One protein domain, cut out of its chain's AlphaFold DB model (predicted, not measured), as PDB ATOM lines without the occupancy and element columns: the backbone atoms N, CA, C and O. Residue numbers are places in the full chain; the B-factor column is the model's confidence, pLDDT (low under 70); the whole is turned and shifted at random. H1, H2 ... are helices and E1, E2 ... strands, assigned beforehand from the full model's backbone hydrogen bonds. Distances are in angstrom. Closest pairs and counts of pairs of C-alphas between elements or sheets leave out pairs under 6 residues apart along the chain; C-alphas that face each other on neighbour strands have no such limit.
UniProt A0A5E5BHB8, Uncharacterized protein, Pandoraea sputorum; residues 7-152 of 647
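This is residues 7 to 152 of the 647 residues of an uncharacterized protein of Pandoraea sputorum (UniProt A0A5E5BHB8). The long helix H4 runs through the middle, with the hairpin of H1 and H2 packed on one side of it through H2, and H5 on the other side; beyond H5, H8 crosses it, and H6 crosses H8. H3 and the small strand hairpin E1 and E2 lie near the end of H4 that holds residues 65 to 69. The printed part has 146 residues with two named strands, antiparallel in the order E1 - E2, followed by eight named helices, H1 to H8, and its class is mostly helix. It is compact, with a radius of gyration of the C-alphas of 15.2 A and spans of 46 by 36 by 26 A.

Look first at E1, residues 7 to 9, and E2, residues 12 to 15: they form an antiparallel hairpin at 147 degrees, with N 7 and O 14 within hydrogen-bond range at 3.0 A. Next find the hub, H4, residues 65 to 84; the closest C-alphas of E1 and H4, Leu 7 and Lys 66, are 7.9 A apart. H2, residues 37 to 48, touches H4 at a steep tilt of 44 degrees, opposite ways, closest at C-alphas Thr 48 and Glu 71, 5.5 A. H1, residues 19 to 31, forms a helical hairpin with H2 at a shallow tilt of 6 degrees; the closest C-alphas, Ala 28 and Ala 43, are 5.2 A apart, and H2 touches H1 with residues 43 to 47 alone. H3, residues 52 to 61, touches residues 65 to 67 alone of H4, closest at C-alphas Asp 58 and Lys 66, 6.0 A. H5, residues 96 to 106, forms a helical hairpin with H4 at 36 degrees, only just a steep tilt; the closest C-alphas, Val 72 and Ala 99, are 5.3 A apart. H8, residues 134 to 149, touches H5 at a steep tilt of 53 degrees, closest at C-alphas Ala 104 and Val 144, 5.0 A. H6, residues 109 to 121, touches residues 137 to 144 alone of H8, closest at C-alphas Leu 116 and Ala 141, 5.8 A. H7, residues 127 to 131, is close to H4 but not clearly touching it, with C-alphas Ile 77 and Phe 131 closest at 6.5 A. Every O i to N i+4 pair is within hydrogen-bond range in H2 to H8, and 8 of 9 are in H1.

Find C-alpha 7 at (-4.672, 33.992, 45.412), where E1 begins. H4 runs 28.4 A from C-alpha 65 at (-5.755, 33.864, 54.401) to C-alpha 84. H1 spans 19.2 A and H6 18.1 A, while H8 runs 23.2 A to C-alpha 149 at (0.383, 15.106, 43.902).

The printed part has no cut, and its two farthest C-alphas, those of Arg 36 and Leu 152, are 46.2 A apart. The link from H4 to H5, 11 residues, is long. The mean pLDDT of the printed part is 84.1; among the residues under 70 are 7 to 12 and 149 to 152.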
ATOM      1  N   LEU A   7      -4.192  34.960  44.422       67.06
ATOM      2  CA  LEU A   7      -4.672  33.992  45.412       67.06
ATOM      3  C   LEU A   7      -6.043  33.453  44.996       67.06
ATOM      4  O   LEU A   7      -6.866  34.216  44.485       67.06
ATOM      5  N   SER A   8      -6.293  32.161  45.228       56.59
ATOM      6  CA  SER A   8      -7.649  31.612  45.123       56.59
ATOM      7  C   SER A   8      -8.274  31.657  46.493       56.59
ATOM      8  O   SER A   8      -7.797  31.010  47.424       56.59
ATOM      9  N   VAL A   9      -9.361  32.408  46.605       58.38
ATOM     10  CA  VAL A   9     -10.155  32.404  47.822       58.38
ATOM     11  C   VAL A   9     -11.615  32.239  47.451       58.38
ATOM     12  O   VAL A   9     -12.191  33.088  46.773       58.38
ATOM     13  N   ARG A  10     -12.201  31.098  47.841       58.16
ATOM     14  CA  ARG A  10     -13.583  30.710  47.498       58.16
ATOM     15  C   ARG A  10     -13.898  30.821  45.992       58.16
ATOM     16  O   ARG A  10     -14.999  31.200  45.614       58.16
ATOM     17  N   GLY A  11     -12.922  30.508  45.135       62.66
ATOM     18  CA  GLY A  11     -13.072  30.533  43.673       62.66
ATOM     19  C   GLY A  11     -12.855  31.897  43.009       62.66
ATOM     20  O   GLY A  11     -12.890  31.971  41.783       62.66
ATOM     21  N   TYR A  12     -12.586  32.963  43.771       66.56
ATOM     22  CA  TYR A  12     -12.254  34.278  43.219       66.56
ATOM     23  C   TYR A  12     -10.744  34.481  43.105       66.56
ATOM     24  O   TYR A  12      -9.984  34.170  44.023       66.56
ATOM     25  N   ALA A  13     -10.344  35.052  41.972       72.31
ATOM     26  CA  ALA A  13      -8.990  35.477  41.666       72.31
ATOM     27  C   ALA A  13      -8.761  36.909  42.179       72.31
ATOM     28  O   ALA A  13      -9.314  37.855  41.622       72.31
ATOM     29  N   VAL A  14      -7.946  37.081  43.225       74.44
ATOM     30  CA  VAL A  14      -7.567  38.413  43.735       74.44
ATOM     31  C   VAL A  14      -6.046  38.588  43.672       74.44
ATOM     32  O   VAL A  14      -5.328  37.710  44.164       74.44
ATOM     33  N   PRO A  15      -5.520  39.702  43.119       77.69
ATOM     34  CA  PRO A  15      -4.088  39.970  43.148       77.69
ATOM     35  C   PRO A  15      -3.606  40.106  44.597       77.69
ATOM     36  O   PRO A  15      -4.189  40.847  45.398       77.69
ATOM     37  N   LEU A  16      -2.527  39.398  44.941       75.62
ATOM     38  CA  LEU A  16      -1.976  39.400  46.297       75.62
ATOM     39  C   LEU A  16      -1.468  40.794  46.695       75.62
ATOM     40  O   LEU A  16      -1.681  41.241  47.823       75.62
ATOM     41  N   VAL A  17      -0.835  41.501  45.753       81.62
ATOM     42  CA  VAL A  17      -0.204  42.803  45.986       81.62
ATOM     43  C   VAL A  17      -0.740  43.832  44.988       81.62
ATOM     44  O   VAL A  17      -0.413  43.804  43.808       81.62
ATOM     45  N   SER A  18      -1.546  44.782  45.468       84.94
ATOM     46  CA  SER A  18      -1.988  45.934  44.662       84.94
ATOM     47  C   SER A  18      -0.807  46.847  44.287       84.94
ATOM     48  O   SER A  18       0.106  46.958  45.109       84.94
ATOM     49  N   PRO A  19      -0.850  47.616  43.179       84.19
ATOM     50  CA  PRO A  19       0.224  48.546  42.791       84.19
ATOM     51  C   PRO A  19       0.672  49.492  43.917       84.19
ATOM     52  O   PRO A  19       1.853  49.563  44.240       84.19
ATOM     53  N   LYS A  20      -0.283  50.104  44.632       85.69
ATOM     54  CA  LYS A  20      -0.006  50.967  45.799       85.69
ATOM     55  C   LYS A  20       0.792  50.252  46.897       85.69
ATOM     56  O   LYS A  20       1.595  50.861  47.600       85.69
ATOM     57  N   ARG A  21       0.561  48.949  47.065       84.38
ATOM     58  CA  ARG A  21       1.284  48.117  48.030       84.38
ATOM     59  C   ARG A  21       2.661  47.722  47.512       84.38
ATOM     60  O   ARG A  21       3.580  47.654  48.316       84.38
ATOM     61  N   GLN A  22       2.835  47.533  46.205       86.81
ATOM     62  CA  GLN A  22       4.165  47.345  45.620       86.81
ATOM     63  C   GLN A  22       5.071  48.545  45.932       86.81
ATOM     64  O   GLN A  22       6.221  48.356  46.322       86.81
ATOM     65  N   ASP A  23       4.539  49.768  45.847       87.88
ATOM     66  CA  ASP A  23       5.278  50.982  46.212       87.88
ATOM     67  C   ASP A  23       5.609  51.033  47.710       87.88
ATOM     68  O   ASP A  23       6.733  51.374  48.086       87.88
ATOM     69  N   ALA A  24       4.669  50.626  48.569       86.44
ATOM     70  CA  ALA A  24       4.898  50.536  50.011       86.44
ATOM     71  C   ALA A  24       5.970  49.494  50.372       86.44
ATOM     72  O   ALA A  24       6.832  49.772  51.204       86.44
ATOM     73  N   ILE A  25       5.961  48.331  49.708       89.00
ATOM     74  CA  ILE A  25       7.001  47.306  49.840       89.00
ATOM     75  C   ILE A  25       8.342  47.911  49.427       89.00
ATOM     76  O   ILE A  25       9.258  47.955  50.239       89.00
ATOM     77  N   LYS A  26       8.453  48.486  48.223       90.19
ATOM     78  CA  LYS A  26       9.696  49.125  47.752       90.19
ATOM     79  C   LYS A  26      10.221  50.185  48.728       90.19
ATOM     80  O   LYS A  26      11.429  50.259  48.943       90.19
ATOM     81  N   ALA A  27       9.343  50.987  49.331       91.19
ATOM     82  CA  ALA A  27       9.725  51.978  50.334       91.19
ATOM     83  C   ALA A  27      10.257  51.336  51.630       91.19
ATOM     84  O   ALA A  27      11.302  51.755  52.133       91.19
ATOM     85  N   ALA A  28       9.594  50.290  52.136       90.88
ATOM     86  CA  ALA A  28      10.044  49.543  53.312       90.88
ATOM     87  C   ALA A  28      11.420  48.891  53.077       90.88
ATOM     88  O   ALA A  28      12.327  49.011  53.898       90.88
ATOM     89  N   LEU A  29      11.629  48.279  51.906       90.38
ATOM     90  CA  LEU A  29      12.877  47.583  51.570       90.38
ATOM     91  C   LEU A  29      14.084  48.524  51.397       90.38
ATOM     92  O   LEU A  29      15.227  48.117  51.609       90.38
ATOM     93  N   ARG A  30      13.853  49.794  51.045       91.62
ATOM     94  CA  ARG A  30      14.916  50.815  50.963       91.62
ATOM     95  C   ARG A  30      15.436  51.256  52.328       91.62
ATOM     96  O   ARG A  30      16.558  51.738  52.405       91.62
ATOM     97  N   THR A  31      14.624  51.125  53.372       92.19
ATOM     98  CA  THR A  31      14.921  51.670  54.707       92.19
ATOM     99  C   THR A  31      15.292  50.602  55.732       92.19
ATOM    100  O   THR A  31      15.736  50.949  56.821       92.19
ATOM    101  N   VAL A  32      15.142  49.314  55.394       92.88
ATOM    102  CA  VAL A  32      15.455  48.210  56.309       92.88
ATOM    103  C   VAL A  32      16.959  48.095  56.574       92.88
ATOM    104  O   VAL A  32      17.764  48.015  55.642       92.88
ATOM    105  N   ASP A  33      17.316  48.044  57.854       91.81
ATOM    106  CA  ASP A  33      18.658  47.790  58.376       91.81
ATOM    107  C   ASP A  33      18.658  46.455  59.143       91.81
ATOM    108  O   ASP A  33      18.065  46.359  60.221       91.81
ATOM    109  N   PHE A  34      19.305  45.409  58.607       91.19
ATOM    110  CA  PHE A  34      19.284  44.084  59.243       91.19
ATOM    111  C   PHE A  34      20.225  43.968  60.448       91.19
ATOM    112  O   PHE A  34      20.164  42.976  61.175       91.19
ATOM    113  N   THR A  35      21.037  44.990  60.734       90.75
ATOM    114  CA  THR A  35      21.817  45.040  61.982       90.75
ATOM    115  C   THR A  35      20.937  45.349  63.199       90.75
ATOM    116  O   THR A  35      21.330  45.095  64.337       90.75
ATOM    117  N   ARG A  36      19.714  45.860  62.981       91.00
ATOM    118  CA  ARG A  36      18.778  46.259  64.038       91.00
ATOM    119  C   ARG A  36      17.464  45.494  63.910       91.00
ATOM    120  O   ARG A  36      16.617  45.846  63.093       91.00
ATOM    121  N   ALA A  37      17.230  44.530  64.803       91.25
ATOM    122  CA  ALA A  37      15.975  43.765  64.849       91.25
ATOM    123  C   ALA A  37      14.693  44.640  64.790       91.25
ATOM    124  O   ALA A  37      13.813  44.329  63.987       91.25
ATOM    125  N   PRO A  38      14.594  45.800  65.485       93.88
ATOM    126  CA  PRO A  38      13.417  46.668  65.375       93.88
ATOM    127  C   PRO A  38      13.176  47.240  63.971       93.88
ATOM    128  O   PRO A  38      12.031  47.528  63.624       93.88
ATOM    129  N   SER A  39      14.229  47.422  63.164       93.69
ATOM    130  CA  SER A  39      14.100  47.880  61.778       93.69
ATOM    131  C   SER A  39      13.529  46.783  60.885       93.69
ATOM    132  O   SER A  39      12.709  47.085  60.020       93.69
ATOM    133  N   VAL A  40      13.933  45.529  61.106       92.38
ATOM    134  CA  VAL A  40      13.388  44.363  60.394       92.38
ATOM    135  C   VAL A  40      11.918  44.167  60.763       92.38
ATOM    136  O   VAL A  40      11.084  44.041  59.870       92.38
ATOM    137  N   ASP A  41      11.569  44.269  62.049       91.81
ATOM    138  CA  ASP A  41      10.178  44.200  62.515       91.81
ATOM    139  C   ASP A  41       9.323  45.352  61.977       91.81
ATOM    140  O   ASP A  41       8.151  45.168  61.647       91.81
ATOM    141  N   ALA A  42       9.879  46.566  61.896       92.94
ATOM    142  CA  ALA A  42       9.188  47.712  61.314       92.94
ATOM    143  C   ALA A  42       8.924  47.505  59.818       92.94
ATOM    144  O   ALA A  42       7.798  47.736  59.376       92.94
ATOM    145  N   ALA A  43       9.911  47.014  59.065       92.81
ATOM    146  CA  ALA A  43       9.748  46.684  57.653       92.81
ATOM    147  C   ALA A  43       8.732  45.548  57.453       92.81
ATOM    148  O   ALA A  43       7.839  45.670  56.616       92.81
ATOM    149  N   HIS A  44       8.798  44.487  58.268       93.38
ATOM    150  CA  HIS A  44       7.835  43.382  58.249       93.38
ATOM    151  C   HIS A  44       6.415  43.882  58.524       93.38
ATOM    152  O   HIS A  44       5.515  43.660  57.713       93.38
ATOM    153  N   ARG A  45       6.219  44.671  59.591       91.38
ATOM    154  CA  ARG A  45       4.933  45.319  59.895       91.38
ATOM    155  C   ARG A  45       4.462  46.227  58.768       91.38
ATOM    156  O   ARG A  45       3.279  46.232  58.469       91.38
ATOM    157  N   GLN A  46       5.346  46.987  58.124       91.00
ATOM    158  CA  GLN A  46       4.969  47.890  57.035       91.00
ATOM    159  C   GLN A  46       4.514  47.135  55.776       91.00
ATOM    160  O   GLN A  46       3.560  47.563  55.129       91.00
ATOM    161  N   ILE A  47       5.151  46.006  55.450       89.12
ATOM    162  CA  ILE A  47       4.759  45.141  54.324       89.12
ATOM    163  C   ILE A  47       3.414  44.453  54.609       89.12
ATOM    164  O   ILE A  47       2.548  44.360  53.731       89.12
ATOM    165  N   THR A  48       3.226  43.991  55.845       90.19
ATOM    166  CA  THR A  48       2.030  43.252  56.276       90.19
ATOM    167  C   THR A  48       0.860  44.160  56.638       90.19
ATOM    168  O   THR A  48      -0.292  43.719  56.613       90.19
ATOM    169  N   HIS A  49       1.109  45.446  56.914       88.56
ATOM    170  CA  HIS A  49       0.073  46.377  57.335       88.56
ATOM    171  C   HIS A  49      -1.012  46.508  56.266       88.56
ATOM    172  O   HIS A  49      -0.850  47.103  55.201       88.56
ATOM    173  N   MET A  50      -2.181  45.980  56.609       81.69
ATOM    174  CA  MET A  50      -3.402  46.152  55.842       81.69
ATOM    175  C   MET A  50      -4.245  47.288  56.427       81.69
ATOM    176  O   MET A  50      -4.368  47.417  57.657       81.69
ATOM    177  N   GLY A  51      -4.851  48.098  55.554       84.38
ATOM    178  CA  GLY A  51      -5.844  49.095  55.959       84.38
ATOM    179  C   GLY A  51      -7.014  48.440  56.703       84.38
ATOM    180  O   GLY A  51      -7.257  47.242  56.558       84.38
ATOM    181  N   ALA A  52      -7.740  49.207  57.519       76.62
ATOM    182  CA  ALA A  52      -8.861  48.672  58.303       76.62
ATOM    183  C   ALA A  52      -9.930  48.007  57.412       76.62
ATOM    184  O   ALA A  52     -10.434  46.941  57.755       76.62
ATOM    185  N   LEU A  53     -10.197  48.594  56.239       66.88
ATOM    186  CA  LEU A  53     -11.107  48.040  55.236       66.88
ATOM    187  C   LEU A  53     -10.583  46.716  54.649       66.88
ATOM    188  O   LEU A  53     -11.325  45.745  54.594       66.88
ATOM    189  N   ASP A  54      -9.295  46.642  54.292       77.12
ATOM    190  CA  ASP A  54      -8.679  45.422  53.749       77.12
ATOM    191  C   ASP A  54      -8.699  44.268  54.759       77.12
ATOM    192  O   ASP A  54      -8.928  43.128  54.371       77.12
ATOM    193  N   ARG A  55      -8.478  44.544  56.055       78.75
ATOM    194  CA  ARG A  55      -8.563  43.520  57.118       78.75
ATOM    195  C   ARG A  55      -9.983  43.031  57.332       78.75
ATOM    196  O   ARG A  55     -10.189  41.849  57.592       78.75
ATOM    197  N   LEU A  56     -10.952  43.938  57.245       65.44
ATOM    198  CA  LEU A  56     -12.359  43.579  57.338       65.44
ATOM    199  C   LEU A  56     -12.761  42.708  56.141       65.44
ATOM    200  O   LEU A  56     -13.344  41.649  56.346       65.44
ATOM    201  N   CYS A  57     -12.354  43.082  54.925       70.56
ATOM    202  CA  CYS A  57     -12.568  42.276  53.727       70.56
ATOM    203  C   CYS A  57     -11.858  40.915  53.798       70.56
ATOM    204  O   CYS A  57     -12.456  39.905  53.457       70.56
ATOM    205  N   ASP A  58     -10.620  40.856  54.285       77.69
ATOM    206  CA  ASP A  58      -9.884  39.597  54.436       77.69
ATOM    207  C   ASP A  58     -10.523  38.656  55.461       77.69
ATOM    208  O   ASP A  58     -10.699  37.468  55.204       77.69
ATOM    209  N   ARG A  59     -10.979  39.191  56.595       73.50
ATOM    210  CA  ARG A  59     -11.682  38.390  57.601       73.50
ATOM    211  C   ARG A  59     -13.028  37.865  57.097       73.50
ATOM    212  O   ARG A  59     -13.405  36.755  57.444       73.50
ATOM    213  N   TRP A  60     -13.759  38.662  56.321       62.25
ATOM    214  CA  TRP A  60     -15.126  38.329  55.906       62.25
ATOM    215  C   TRP A  60     -15.194  37.507  54.621       62.25
ATOM    216  O   TRP A  60     -16.047  36.629  54.494       62.25
ATOM    217  N   PHE A  61     -14.311  37.786  53.667       69.19
ATOM    218  CA  PHE A  61     -14.338  37.157  52.347       69.19
ATOM    219  C   PHE A  61     -13.226  36.139  52.151       69.19
ATOM    220  O   PHE A  61     -13.324  35.321  51.233       69.19
ATOM    221  N   HIS A  62     -12.182  36.180  52.983       68.00
ATOM    222  CA  HIS A  62     -10.977  35.401  52.749       68.00
ATOM    223  C   HIS A  62     -10.494  34.562  53.930       68.00
ATOM    224  O   HIS A  62      -9.389  34.032  53.867       68.00
ATOM    225  N   ASP A  63     -11.304  34.417  54.981       75.62
ATOM    226  CA  ASP A  63     -10.986  33.618  56.172       75.62
ATOM    227  C   ASP A  63      -9.604  33.967  56.783       75.62
ATOM    228  O   ASP A  63      -8.951  33.143  57.411       75.62
ATOM    229  N   SER A  64      -9.166  35.226  56.638       78.94
ATOM    230  CA  SER A  64      -7.844  35.747  57.050       78.94
ATOM    231  C   SER A  64      -6.628  35.199  56.278       78.94
ATOM    232  O   SER A  64      -5.482  35.495  56.633       78.94
ATOM    233  N   HIS A  65      -6.839  34.442  55.197       79.88
ATOM    234  CA  HIS A  65      -5.755  33.864  54.401       79.88
ATOM    235  C   HIS A  65      -4.899  34.920  53.692       79.88
ATOM    236  O   HIS A  65      -3.717  34.675  53.459       79.88
ATOM    237  N   LYS A  66      -5.435  36.107  53.365       81.88
ATOM    238  CA  LYS A  66      -4.646  37.159  52.703       81.88
ATOM    239  C   LYS A  66      -3.647  37.787  53.666       81.88
ATOM    240  O   LYS A  66      -2.514  38.033  53.259       81.88
ATOM    241  N   THR A  67      -4.035  38.041  54.920       84.88
ATOM    242  CA  THR A  67      -3.113  38.559  55.944       84.88
ATOM    243  C   THR A  67      -1.981  37.569  56.181       84.88
ATOM    244  O   THR A  67      -0.820  37.959  56.096       84.88
ATOM    245  N   GLU A  68      -2.292  36.286  56.371       87.12
ATOM    246  CA  GLU A  68      -1.243  35.285  56.567       87.12
ATOM    247  C   GLU A  68      -0.360  35.106  55.317       87.12
ATOM    248  O   GLU A  68       0.859  35.006  55.437       87.12
ATOM    249  N   ALA A  69      -0.934  35.114  54.106       85.56
ATOM    250  CA  ALA A  69      -0.165  35.044  52.858       85.56
ATOM    251  C   ALA A  69       0.797  36.227  52.711       85.56
ATOM    252  O   ALA A  69       1.925  36.060  52.251       85.56
ATOM    253  N   LEU A  70       0.370  37.420  53.130       86.44
ATOM    254  CA  LEU A  70       1.204  38.616  53.135       86.44
ATOM    255  C   LEU A  70       2.295  38.564  54.202       86.44
ATOM    256  O   LEU A  70       3.406  38.999  53.921       86.44
ATOM    257  N   GLU A  71       2.015  38.035  55.392       90.69
ATOM    258  CA  GLU A  71       3.030  37.804  56.431       90.69
ATOM    259  C   GLU A  71       4.112  36.848  55.950       90.69
ATOM    260  O   GLU A  71       5.304  37.126  56.091       90.69
ATOM    261  N   VAL A  72       3.693  35.758  55.315       90.56
ATOM    262  CA  VAL A  72       4.591  34.762  54.746       90.56
ATOM    263  C   VAL A  72       5.419  35.350  53.597       90.56
ATOM    264  O   VAL A  72       6.639  35.187  53.571       90.56
ATOM    265  N   LEU A  73       4.785  36.084  52.677       89.62
ATOM    266  CA  LEU A  73       5.480  36.768  51.586       89.62
ATOM    267  C   LEU A  73       6.469  37.816  52.120       89.62
ATOM    268  O   LEU A  73       7.588  37.908  51.621       89.62
ATOM    269  N   ALA A  74       6.085  38.586  53.141       91.12
ATOM    270  CA  ALA A  74       6.955  39.569  53.779       91.12
ATOM    271  C   ALA A  74       8.210  38.911  54.359       91.12
ATOM    272  O   ALA A  74       9.314  39.409  54.139       91.12
ATOM    273  N   SER A  75       8.052  37.778  55.050       92.38
ATOM    274  CA  SER A  75       9.177  37.001  55.573       92.38
ATOM    275  C   SER A  75      10.114  36.539  54.454       92.38
ATOM    276  O   SER A  75      11.317  36.752  54.574       92.38
ATOM    277  N   LEU A  76       9.596  36.001  53.343       91.25
ATOM    278  CA  LEU A  76      10.432  35.574  52.210       91.25
ATOM    279  C   LEU A  76      11.180  36.740  51.552       91.25
ATOM    280  O   LEU A  76      12.380  36.637  51.310       91.25
ATOM    281  N   ILE A  77      10.510  37.873  51.319       91.00
ATOM    282  CA  ILE A  77      11.140  39.067  50.731       91.00
ATOM    283  C   ILE A  77      12.266  39.586  51.634       91.00
ATOM    284  O   ILE A  77      13.355  39.910  51.156       91.00
ATOM    285  N   LEU A  78      12.021  39.671  52.943       91.62
ATOM    286  CA  LEU A  78      13.033  40.130  53.894       91.62
ATOM    287  C   LEU A  78      14.193  39.141  54.001       91.62
ATOM    288  O   LEU A  78      15.336  39.570  54.102       91.62
ATOM    289  N   GLN A  79      13.925  37.838  53.942       90.56
ATOM    290  CA  GLN A  79      14.954  36.800  53.958       90.56
ATOM    291  C   GLN A  79      15.815  36.811  52.698       90.56
ATOM    292  O   GLN A  79      17.032  36.694  52.801       90.56
ATOM    293  N   ARG A  80      15.213  37.027  51.529       89.06
ATOM    294  CA  ARG A  80      15.941  37.238  50.277       89.06
ATOM    295  C   ARG A  80      16.899  38.425  50.389       89.06
ATOM    296  O   ARG A  80      18.069  38.303  50.049       89.06
ATOM    297  N   LEU A  81      16.415  39.568  50.874       89.06
ATOM    298  CA  LEU A  81      17.238  40.773  51.013       89.06
ATOM    299  C   LEU A  81      18.317  40.650  52.084       89.06
ATOM    300  O   LEU A  81      19.388  41.236  51.939       89.06
ATOM    301  N   TYR A  82      18.023  39.924  53.161       88.62
ATOM    302  CA  TYR A  82      19.009  39.585  54.175       88.62
ATOM    303  C   TYR A  82      20.169  38.803  53.545       88.62
ATOM    304  O   TYR A  82      21.324  39.179  53.736       88.62
ATOM    305  N   ASP A  83      19.857  37.791  52.726       84.06
ATOM    306  CA  ASP A  83      20.867  37.016  51.999       84.06
ATOM    307  C   ASP A  83      21.655  37.872  50.998       84.06
ATOM    308  O   ASP A  83      22.876  37.795  50.966       84.06
ATOM    309  N   GLU A  84      20.976  38.690  50.181       84.94
ATOM    310  CA  GLU A  84      21.615  39.524  49.146       84.94
ATOM    311  C   GLU A  84      22.606  40.546  49.721       84.94
ATOM    312  O   GLU A  84      23.499  41.007  49.014       84.94
ATOM    313  N   ARG A  85      22.445  40.932  50.992       85.81
ATOM    314  CA  ARG A  85      23.309  41.917  51.653       85.81
ATOM    315  C   ARG A  85      24.405  41.292  52.521       85.81
ATOM    316  O   ARG A  85      25.134  42.057  53.149       85.81
ATOM    317  N   GLU A  86      24.489  39.958  52.591       75.88
ATOM    318  CA  GLU A  86      25.469  39.195  53.390       75.88
ATOM    319  C   GLU A  86      25.642  39.725  54.831       75.88
ATOM    320  O   GLU A  86      26.743  39.773  55.382       75.88
ATOM    321  N   GLN A  87      24.561  40.198  55.457       72.25
ATOM    322  CA  GLN A  87      24.674  40.879  56.749       72.25
ATOM    323  C   GLN A  87      24.779  39.867  57.893       72.25
ATOM    324  O   GLN A  87      23.963  38.957  57.996       72.25
ATOM    325  N   ASN A  88      25.709  40.089  58.826       71.25
ATOM    326  CA  ASN A  88      25.833  39.339  60.090       71.25
ATOM    327  C   ASN A  88      24.761  39.748  61.130       71.25
ATOM    328  O   ASN A  88      25.048  39.888  62.318       71.25
ATOM    329  N   GLY A  89      23.546  40.041  60.666       75.94
ATOM    330  CA  GLY A  89      22.461  40.613  61.459       75.94
ATOM    331  C   GLY A  89      21.548  39.574  62.109       75.94
ATOM    332  O   GLY A  89      21.801  38.372  62.081       75.94
ATOM    333  N   ALA A  90      20.442  40.040  62.693       74.62
ATOM    334  CA  ALA A  90      19.393  39.136  63.151       74.62
ATOM    335  C   ALA A  90      18.624  38.607  61.924       74.62
ATOM    336  O   ALA A  90      18.084  39.423  61.167       74.62
ATOM    337  N   PRO A  91      18.552  37.281  61.705       78.94
ATOM    338  CA  PRO A  91      17.814  36.736  60.576       78.94
ATOM    339  C   PRO A  91      16.330  37.117  60.691       78.94
ATOM    340  O   PRO A  91      15.781  37.119  61.800       78.94
ATOM    341  N   PRO A  92      15.650  37.437  59.575       83.81
ATOM    342  CA  PRO A  92      14.240  37.792  59.616       83.81
ATOM    343  C   PRO A  92      13.397  36.626  60.152       83.81
ATOM    344  O   PRO A  92      13.695  35.465  59.846       83.81
ATOM    345  N   PRO A  93      12.329  36.910  60.915       80.19
ATOM    346  CA  PRO A  93      11.514  35.876  61.533       80.19
ATOM    347  C   PRO A  93      10.808  34.999  60.491       80.19
ATOM    348  O   PRO A  93      10.253  35.487  59.500       80.19
ATOM    349  N   GLY A  94      10.773  33.695  60.772       82.31
ATOM    350  CA  GLY A  94      10.037  32.695  59.997       82.31
ATOM    351  C   GLY A  94      10.926  31.622  59.370       82.31
ATOM    352  O   GLY A  94      12.101  31.829  59.093       82.31
ATOM    353  N   ASP A  95      10.343  30.452  59.134       87.69
ATOM    354  CA  ASP A  95      10.987  29.345  58.427       87.69
ATOM    355  C   ASP A  95      10.606  29.395  56.934       87.69
ATOM    356  O   ASP A  95       9.414  29.391  56.609       87.69
ATOM    357  N   ARG A  96      11.601  29.466  56.028       90.50
ATOM    358  CA  ARG A  96      11.379  29.543  54.561       90.50
ATOM    359  C   ARG A  96      10.516  28.403  54.053       90.50
ATOM    360  O   ARG A  96       9.628  28.596  53.231       90.50
ATOM    361  N   GLN A  97      10.757  27.213  54.577       89.31
ATOM    362  CA  GLN A  97      10.103  26.010  54.111       89.31
ATOM    363  C   GLN A  97       8.611  26.014  54.478       89.31
ATOM    364  O   GLN A  97       7.745  25.769  53.634       89.31
ATOM    365  N   ARG A  98       8.281  26.402  55.712       90.62
ATOM    366  CA  ARG A  98       6.902  26.636  56.151       90.62
ATOM    367  C   ARG A  98       6.226  27.745  55.345       90.62
ATOM    368  O   ARG A  98       5.025  27.656  55.085       90.62
ATOM    369  N   ALA A  99       6.982  28.768  54.948       92.12
ATOM    370  CA  ALA A  99       6.494  29.832  54.087       92.12
ATOM    371  C   ALA A  99       6.105  29.318  52.688       92.12
ATOM    372  O   ALA A  99       5.008  29.622  52.213       92.12
ATOM    373  N   TYR A 100       6.933  28.474  52.065       92.62
ATOM    374  CA  TYR A 100       6.612  27.865  50.770       92.62
ATOM    375  C   TYR A 100       5.363  26.990  50.833       92.62
ATOM    376  O   TYR A 100       4.488  27.130  49.983       92.62
ATOM    377  N   ILE A 101       5.243  26.143  51.863       90.56
ATOM    378  CA  ILE A 101       4.070  25.272  52.066       90.56
ATOM    379  C   ILE A 101       2.787  26.105  52.147       90.56
ATOM    380  O   ILE A 101       1.833  25.850  51.418       90.56
ATOM    381  N   LYS A 102       2.771  27.139  52.994       91.38
ATOM    382  CA  LYS A 102       1.594  28.005  53.148       91.38
ATOM    383  C   LYS A 102       1.237  28.739  51.852       91.38
ATOM    384  O   LYS A 102       0.072  28.766  51.464       91.38
ATOM    385  N   LEU A 103       2.225  29.315  51.163       90.00
ATOM    386  CA  LEU A 103       1.972  30.029  49.909       90.00
ATOM    387  C   LEU A 103       1.460  29.096  48.811       90.00
ATOM    388  O   LEU A 103       0.503  29.456  48.131       90.00
ATOM    389  N   ALA A 104       2.038  27.903  48.658       91.44
ATOM    390  CA  ALA A 104       1.600  26.930  47.659       91.44
ATOM    391  C   ALA A 104       0.122  26.536  47.838       91.44
ATOM    392  O   ALA A 104      -0.624  26.479  46.855       91.44
ATOM    393  N   GLN A 105      -0.317  26.369  49.090       89.12
ATOM    394  CA  GLN A 105      -1.708  26.064  49.436       89.12
ATOM    395  C   GLN A 105      -2.677  27.200  49.086       89.12
ATOM    396  O   GLN A 105      -3.824  26.933  48.725       89.12
ATOM    397  N   TRP A 106      -2.233  28.456  49.173       88.00
ATOM    398  CA  TRP A 106      -3.077  29.636  48.941       88.00
ATOM    399  C   TRP A 106      -3.062  30.165  47.503       88.00
ATOM    400  O   TRP A 106      -3.919  30.975  47.130       88.00
ATOM    401  N   LEU A 107      -2.119  29.724  46.668       85.69
ATOM    402  CA  LEU A 107      -2.081  30.121  45.263       85.69
ATOM    403  C   LEU A 107      -3.330  29.648  44.511       85.69
ATOM    404  O   LEU A 107      -3.799  28.520  44.674       85.69
ATOM    405  N   SER A 108      -3.856  30.513  43.637       86.56
ATOM    406  CA  SER A 108      -4.909  30.105  42.701       86.56
ATOM    407  C   SER A 108      -4.403  29.119  41.664       86.56
ATOM    408  O   SER A 108      -3.214  29.079  41.384       86.56
ATOM    409  N   GLU A 109      -5.306  28.368  41.033       86.25
ATOM    410  CA  GLU A 109      -4.938  27.458  39.939       86.25
ATOM    411  C   GLU A 109      -4.253  28.202  38.779       86.25
ATOM    412  O   GLU A 109      -3.269  27.712  38.229       86.25
ATOM    413  N   LEU A 110      -4.679  29.435  38.476       84.19
ATOM    414  CA  LEU A 110      -3.995  30.294  37.502       84.19
ATOM    415  C   LEU A 110      -2.590  30.704  37.980       84.19
ATOM    416  O   LEU A 110      -1.635  30.666  37.202       84.19
ATOM    417  N   GLY A 111      -2.458  31.079  39.257       85.81
ATOM    418  CA  GLY A 111      -1.177  31.433  39.872       85.81
ATOM    419  C   GLY A 111      -0.200  30.256  39.903       85.81
ATOM    420  O   GLY A 111       0.963  30.419  39.545       85.81
ATOM    421  N   LYS A 112      -0.686  29.054  40.236       90.69
ATOM    422  CA  LYS A 112       0.067  27.798  40.153       90.69
ATOM    423  C   LYS A 112       0.518  27.535  38.719       90.69
ATOM    424  O   LYS A 112       1.706  27.346  38.495       90.69
ATOM    425  N   ALA A 113      -0.388  27.599  37.741       88.12
ATOM    426  CA  ALA A 113      -0.050  27.382  36.333       88.12
ATOM    427  C   ALA A 113       1.010  28.374  35.827       88.12
ATOM    428  O   ALA A 113       1.959  27.969  35.160       88.12
ATOM    429  N   THR A 114       0.900  29.653  36.200       86.62
ATOM    430  CA  THR A 114       1.879  30.675  35.799       86.62
ATOM    431  C   THR A 114       3.240  30.451  36.460       86.62
ATOM    432  O   THR A 114       4.270  30.560  35.793       86.62
ATOM    433  N   LEU A 115       3.266  30.084  37.746       90.31
ATOM    434  CA  LEU A 115       4.503  29.737  38.447       90.31
ATOM    435  C   LEU A 115       5.198  28.534  37.792       90.31
ATOM    436  O   LEU A 115       6.388  28.597  37.491       90.31
ATOM    437  N   LEU A 116       4.449  27.466  37.506       91.19
ATOM    438  CA  LEU A 116       4.978  26.252  36.877       91.19
ATOM    439  C   LEU A 116       5.453  26.489  35.438       91.19
ATOM    440  O   LEU A 116       6.480  25.946  35.036       91.19
ATOM    441  N   GLN A 117       4.748  27.320  34.669       88.25
ATOM    442  CA  GLN A 117       5.184  27.713  33.327       88.25
ATOM    443  C   GLN A 117       6.513  28.469  33.376       88.25
ATOM    444  O   GLN A 117       7.378  28.268  32.526       88.25
ATOM    445  N   SER A 118       6.681  29.326  34.379       86.56
ATOM    446  CA  SER A 118       7.889  30.134  34.543       86.56
ATOM    447  C   SER A 118       9.097  29.289  34.937       86.56
ATOM    448  O   SER A 118      10.189  29.520  34.426       86.56
ATOM    449  N   ASP A 119       8.871  28.267  35.762       88.81
ATOM    450  CA  ASP A 119       9.850  27.232  36.095       88.81
ATOM    451  C   ASP A 119      10.280  26.421  34.870       88.81
ATOM    452  O   ASP A 119      11.468  26.299  34.592       88.81
ATOM    453  N   ALA A 120       9.321  25.941  34.076       85.25
ATOM    454  CA  ALA A 120       9.614  25.143  32.888       85.25
ATOM    455  C   ALA A 120      10.334  25.938  31.785       85.25
ATOM    456  O   ALA A 120      11.188  25.397  31.087       85.25
ATOM    457  N   ALA A 121       9.975  27.209  31.601       81.12
ATOM    458  CA  ALA A 121      10.485  28.031  30.509       81.12
ATOM    459  C   ALA A 121      11.678  28.919  30.909       81.12
ATOM    460  O   ALA A 121      12.187  29.653  30.062       81.12
ATOM    461  N   ASN A 122      12.114  28.876  32.177       78.38
ATOM    462  CA  ASN A 122      13.109  29.795  32.742       78.38
ATOM    463  C   ASN A 122      12.805  31.270  32.403       78.38
ATOM    464  O   ASN A 122      13.709  32.052  32.107       78.38
ATOM    465  N   LEU A 123      11.521  31.649  32.393       73.00
ATOM    466  CA  LEU A 123      11.093  32.978  31.955       73.00
ATOM    467  C   LEU A 123      11.232  33.990  33.105       73.00
ATOM    468  O   LEU A 123      10.566  33.835  34.131       73.00
ATOM    469  N   PRO A 124      12.050  35.048  32.946       62.84
ATOM    470  CA  PRO A 124      12.412  35.933  34.049       62.84
ATOM    471  C   PRO A 124      11.377  37.023  34.378       62.84
ATOM    472  O   PRO A 124      11.578  37.737  35.357       62.84
ATOM    473  N   ASP A 125      10.289  37.187  33.616       76.06
ATOM    474  CA  ASP A 125       9.377  38.335  33.770       76.06
ATOM    475  C   ASP A 125       7.939  37.929  34.124       76.06
ATOM    476  O   ASP A 125       7.041  37.872  33.284       76.06
ATOM    477  N   ASN A 126       7.716  37.640  35.404       81.56
ATOM    478  CA  ASN A 126       6.385  37.500  35.981       81.56
ATOM    479  C   ASN A 126       6.359  38.144  37.379       81.56
ATOM    480  O   ASN A 126       7.361  38.631  37.897       81.56
ATOM    481  N   GLU A 127       5.195  38.174  38.024       81.00
ATOM    482  CA  GLU A 127       5.095  38.774  39.358       81.00
ATOM    483  C   GLU A 127       5.874  37.989  40.437       81.00
ATOM    484  O   GLU A 127       6.346  38.594  41.395       81.00
ATOM    485  N   PHE A 128       6.077  36.673  40.294       83.81
ATOM    486  CA  PHE A 128       6.898  35.889  41.228       83.81
ATOM    487  C   PHE A 128       8.367  36.308  41.172       83.81
ATOM    488  O   PHE A 128       8.956  36.540  42.223       83.81
ATOM    489  N   THR A 129       8.942  36.490  39.982       83.56
ATOM    490  CA  THR A 129      10.351  36.896  39.818       83.56
ATOM    491  C   THR A 129      10.615  38.323  40.307       83.56
ATOM    492  O   THR A 129      11.727  38.645  40.731       83.56
ATOM    493  N   LYS A 130       9.584  39.182  40.325       84.62
ATOM    494  CA  LYS A 130       9.667  40.542  40.887       84.62
ATOM    495  C   LYS A 130       9.812  40.559  42.408       84.62
ATOM    496  O   LYS A 130      10.493  41.440  42.931       84.62
ATOM    497  N   PHE A 131       9.170  39.630  43.119       83.25
ATOM    498  CA  PHE A 131       9.137  39.631  44.589       83.25
ATOM    499  C   PHE A 131      10.040  38.568  45.219       83.25
ATOM    500  O   PHE A 131      10.655  38.825  46.251       83.25
ATOM    501  N   LEU A 132      10.173  37.401  44.601       89.44
ATOM    502  CA  LEU A 132      10.924  36.261  45.122       89.44
ATOM    503  C   LEU A 132      12.255  36.102  44.385       89.44
ATOM    504  O   LEU A 132      12.357  36.410  43.196       89.44
ATOM    505  N   GLY A 133      13.291  35.655  45.100       89.00
ATOM    506  CA  GLY A 133      14.569  35.314  44.481       89.00
ATOM    507  C   GLY A 133      14.427  34.068  43.609       89.00
ATOM    508  O   GLY A 133      13.468  33.311  43.768       89.00
ATOM    509  N   GLU A 134      15.379  33.838  42.698       92.12
ATOM    510  CA  GLU A 134      15.296  32.695  41.775       92.12
ATOM    511  C   GLU A 134      15.172  31.349  42.492       92.12
ATOM    512  O   GLU A 134      14.332  30.529  42.134       92.12
ATOM    513  N   ALA A 135      15.939  31.160  43.565       92.56
ATOM    514  CA  ALA A 135      15.831  29.964  44.383       92.56
ATOM    515  C   ALA A 135      14.460  29.854  45.075       92.56
ATOM    516  O   ALA A 135      13.839  28.798  45.033       92.56
ATOM    517  N   ASP A 136      13.950  30.950  45.645       92.56
ATOM    518  CA  ASP A 136      12.714  30.929  46.435       92.56
ATOM    519  C   ASP A 136      11.485  30.608  45.573       92.56
ATOM    520  O   ASP A 136      10.621  29.829  45.985       92.56
ATOM    521  N   TRP A 137      11.383  31.178  44.363       92.56
ATOM    522  CA  TRP A 137      10.246  30.868  43.492       92.56
ATOM    523  C   TRP A 137      10.342  29.459  42.897       92.56
ATOM    524  O   TRP A 137       9.302  28.826  42.719       92.56
ATOM    525  N   ARG A 138      11.549  28.925  42.659       94.56
ATOM    526  CA  ARG A 138      11.737  27.522  42.248       94.56
ATOM    527  C   ARG A 138      11.374  26.540  43.361       94.56
ATOM    528  O   ARG A 138      10.656  25.576  43.100       94.56
ATOM    529  N   SER A 139      11.754  26.816  44.608       94.62
ATOM    530  CA  SER A 139      11.313  26.022  45.765       94.62
ATOM    531  C   SER A 139       9.791  26.084  45.948       94.62
ATOM    532  O   SER A 139       9.148  25.067  46.219       94.62
ATOM    533  N   LEU A 140       9.176  27.253  45.726       94.38
ATOM    534  CA  LEU A 140       7.718  27.389  45.719       94.38
ATOM    535  C   LEU A 140       7.072  26.591  44.573       94.38
ATOM    536  O   LEU A 140       6.048  25.945  44.789       94.38
ATOM    537  N   ALA A 141       7.666  26.590  43.376       93.94
ATOM    538  CA  ALA A 141       7.193  25.797  42.241       93.94
ATOM    539  C   ALA A 141       7.247  24.294  42.553       93.94
ATOM    540  O   ALA A 141       6.258  23.591  42.337       93.94
ATOM    541  N   GLY A 142       8.347  23.819  43.149       94.69
ATOM    542  CA  GLY A 142       8.479  22.446  43.638       94.69
ATOM    543  C   GLY A 142       7.400  22.086  44.663       94.69
ATOM    544  O   GLY A 142       6.776  21.029  44.566       94.69
ATOM    545  N   GLN A 143       7.094  22.994  45.595       94.88
ATOM    546  CA  GLN A 143       6.025  22.790  46.576       94.88
ATOM    547  C   GLN A 143       4.634  22.737  45.935       94.88
ATOM    548  O   GLN A 143       3.821  21.902  46.316       94.88
ATOM    549  N   VAL A 144       4.354  23.588  44.945       92.75
ATOM    550  CA  VAL A 144       3.082  23.561  44.207       92.75
ATOM    551  C   VAL A 144       2.895  22.232  43.472       92.75
ATOM    552  O   VAL A 144       1.790  21.686  43.482       92.75
ATOM    553  N   ARG A 145       3.961  21.683  42.870       93.06
ATOM    554  CA  ARG A 145       3.924  20.351  42.241       93.06
ATOM    555  C   ARG A 145       3.619  19.264  43.274       93.06
ATOM    556  O   ARG A 145       2.788  18.403  43.003       93.06
ATOM    557  N   LEU A 146       4.226  19.344  44.460       90.44
ATOM    558  CA  LEU A 146       4.000  18.404  45.563       90.44
ATOM    559  C   LEU A 146       2.570  18.480  46.129       90.44
ATOM    560  O   LEU A 146       1.916  17.462  46.309       90.44
ATOM    561  N   ASP A 147       2.027  19.675  46.352       87.56
ATOM    562  CA  ASP A 147       0.643  19.832  46.827       87.56
ATOM    563  C   ASP A 147      -0.380  19.312  45.797       87.56
ATOM    564  O   ASP A 147      -1.473  18.862  46.156       87.56
ATOM    565  N   GLY A 148      -0.027  19.360  44.507       80.19
ATOM    566  CA  GLY A 148      -0.799  18.762  43.422       80.19
ATOM    567  C   GLY A 148      -0.803  17.229  43.445       80.19
ATOM    568  O   GLY A 148      -1.834  16.633  43.127       80.19
ATOM    569  N   THR A 149       0.296  16.579  43.858       69.62
ATOM    570  CA  THR A 149       0.383  15.106  43.902       69.62
ATOM    571  C   THR A 149      -0.455  14.495  45.005       69.62
ATOM    572  O   THR A 149      -1.097  13.474  44.770       69.62
ATOM    573  N   VAL A 150      -0.515  15.144  46.172       64.69
ATOM    574  CA  VAL A 150      -1.271  14.666  47.343       64.69
ATOM    575  C   VAL A 150      -2.756  14.438  47.018       64.69
ATOM    576  O   VAL A 150      -3.408  13.616  47.651       64.69
ATOM    577  N   LYS A 151      -3.297  15.109  45.992       64.62
ATOM    578  CA  LYS A 151      -4.701  14.970  45.570       64.62
ATOM    579  C   LYS A 151      -4.977  13.809  44.604       64.62
ATOM    580  O   LYS A 151      -6.137  13.578  44.274       64.62
ATOM    581  N   LEU A 152      -3.958  13.101  44.120       58.25
ATOM    582  CA  LEU A 152      -4.092  12.072  43.082       58.25
ATOM    583  C   LEU A 152      -3.680  10.698  43.625       58.25
ATOM    584  O   LEU A 152      -2.529  10.349  43.476       58.25
TER     585      LEU A 152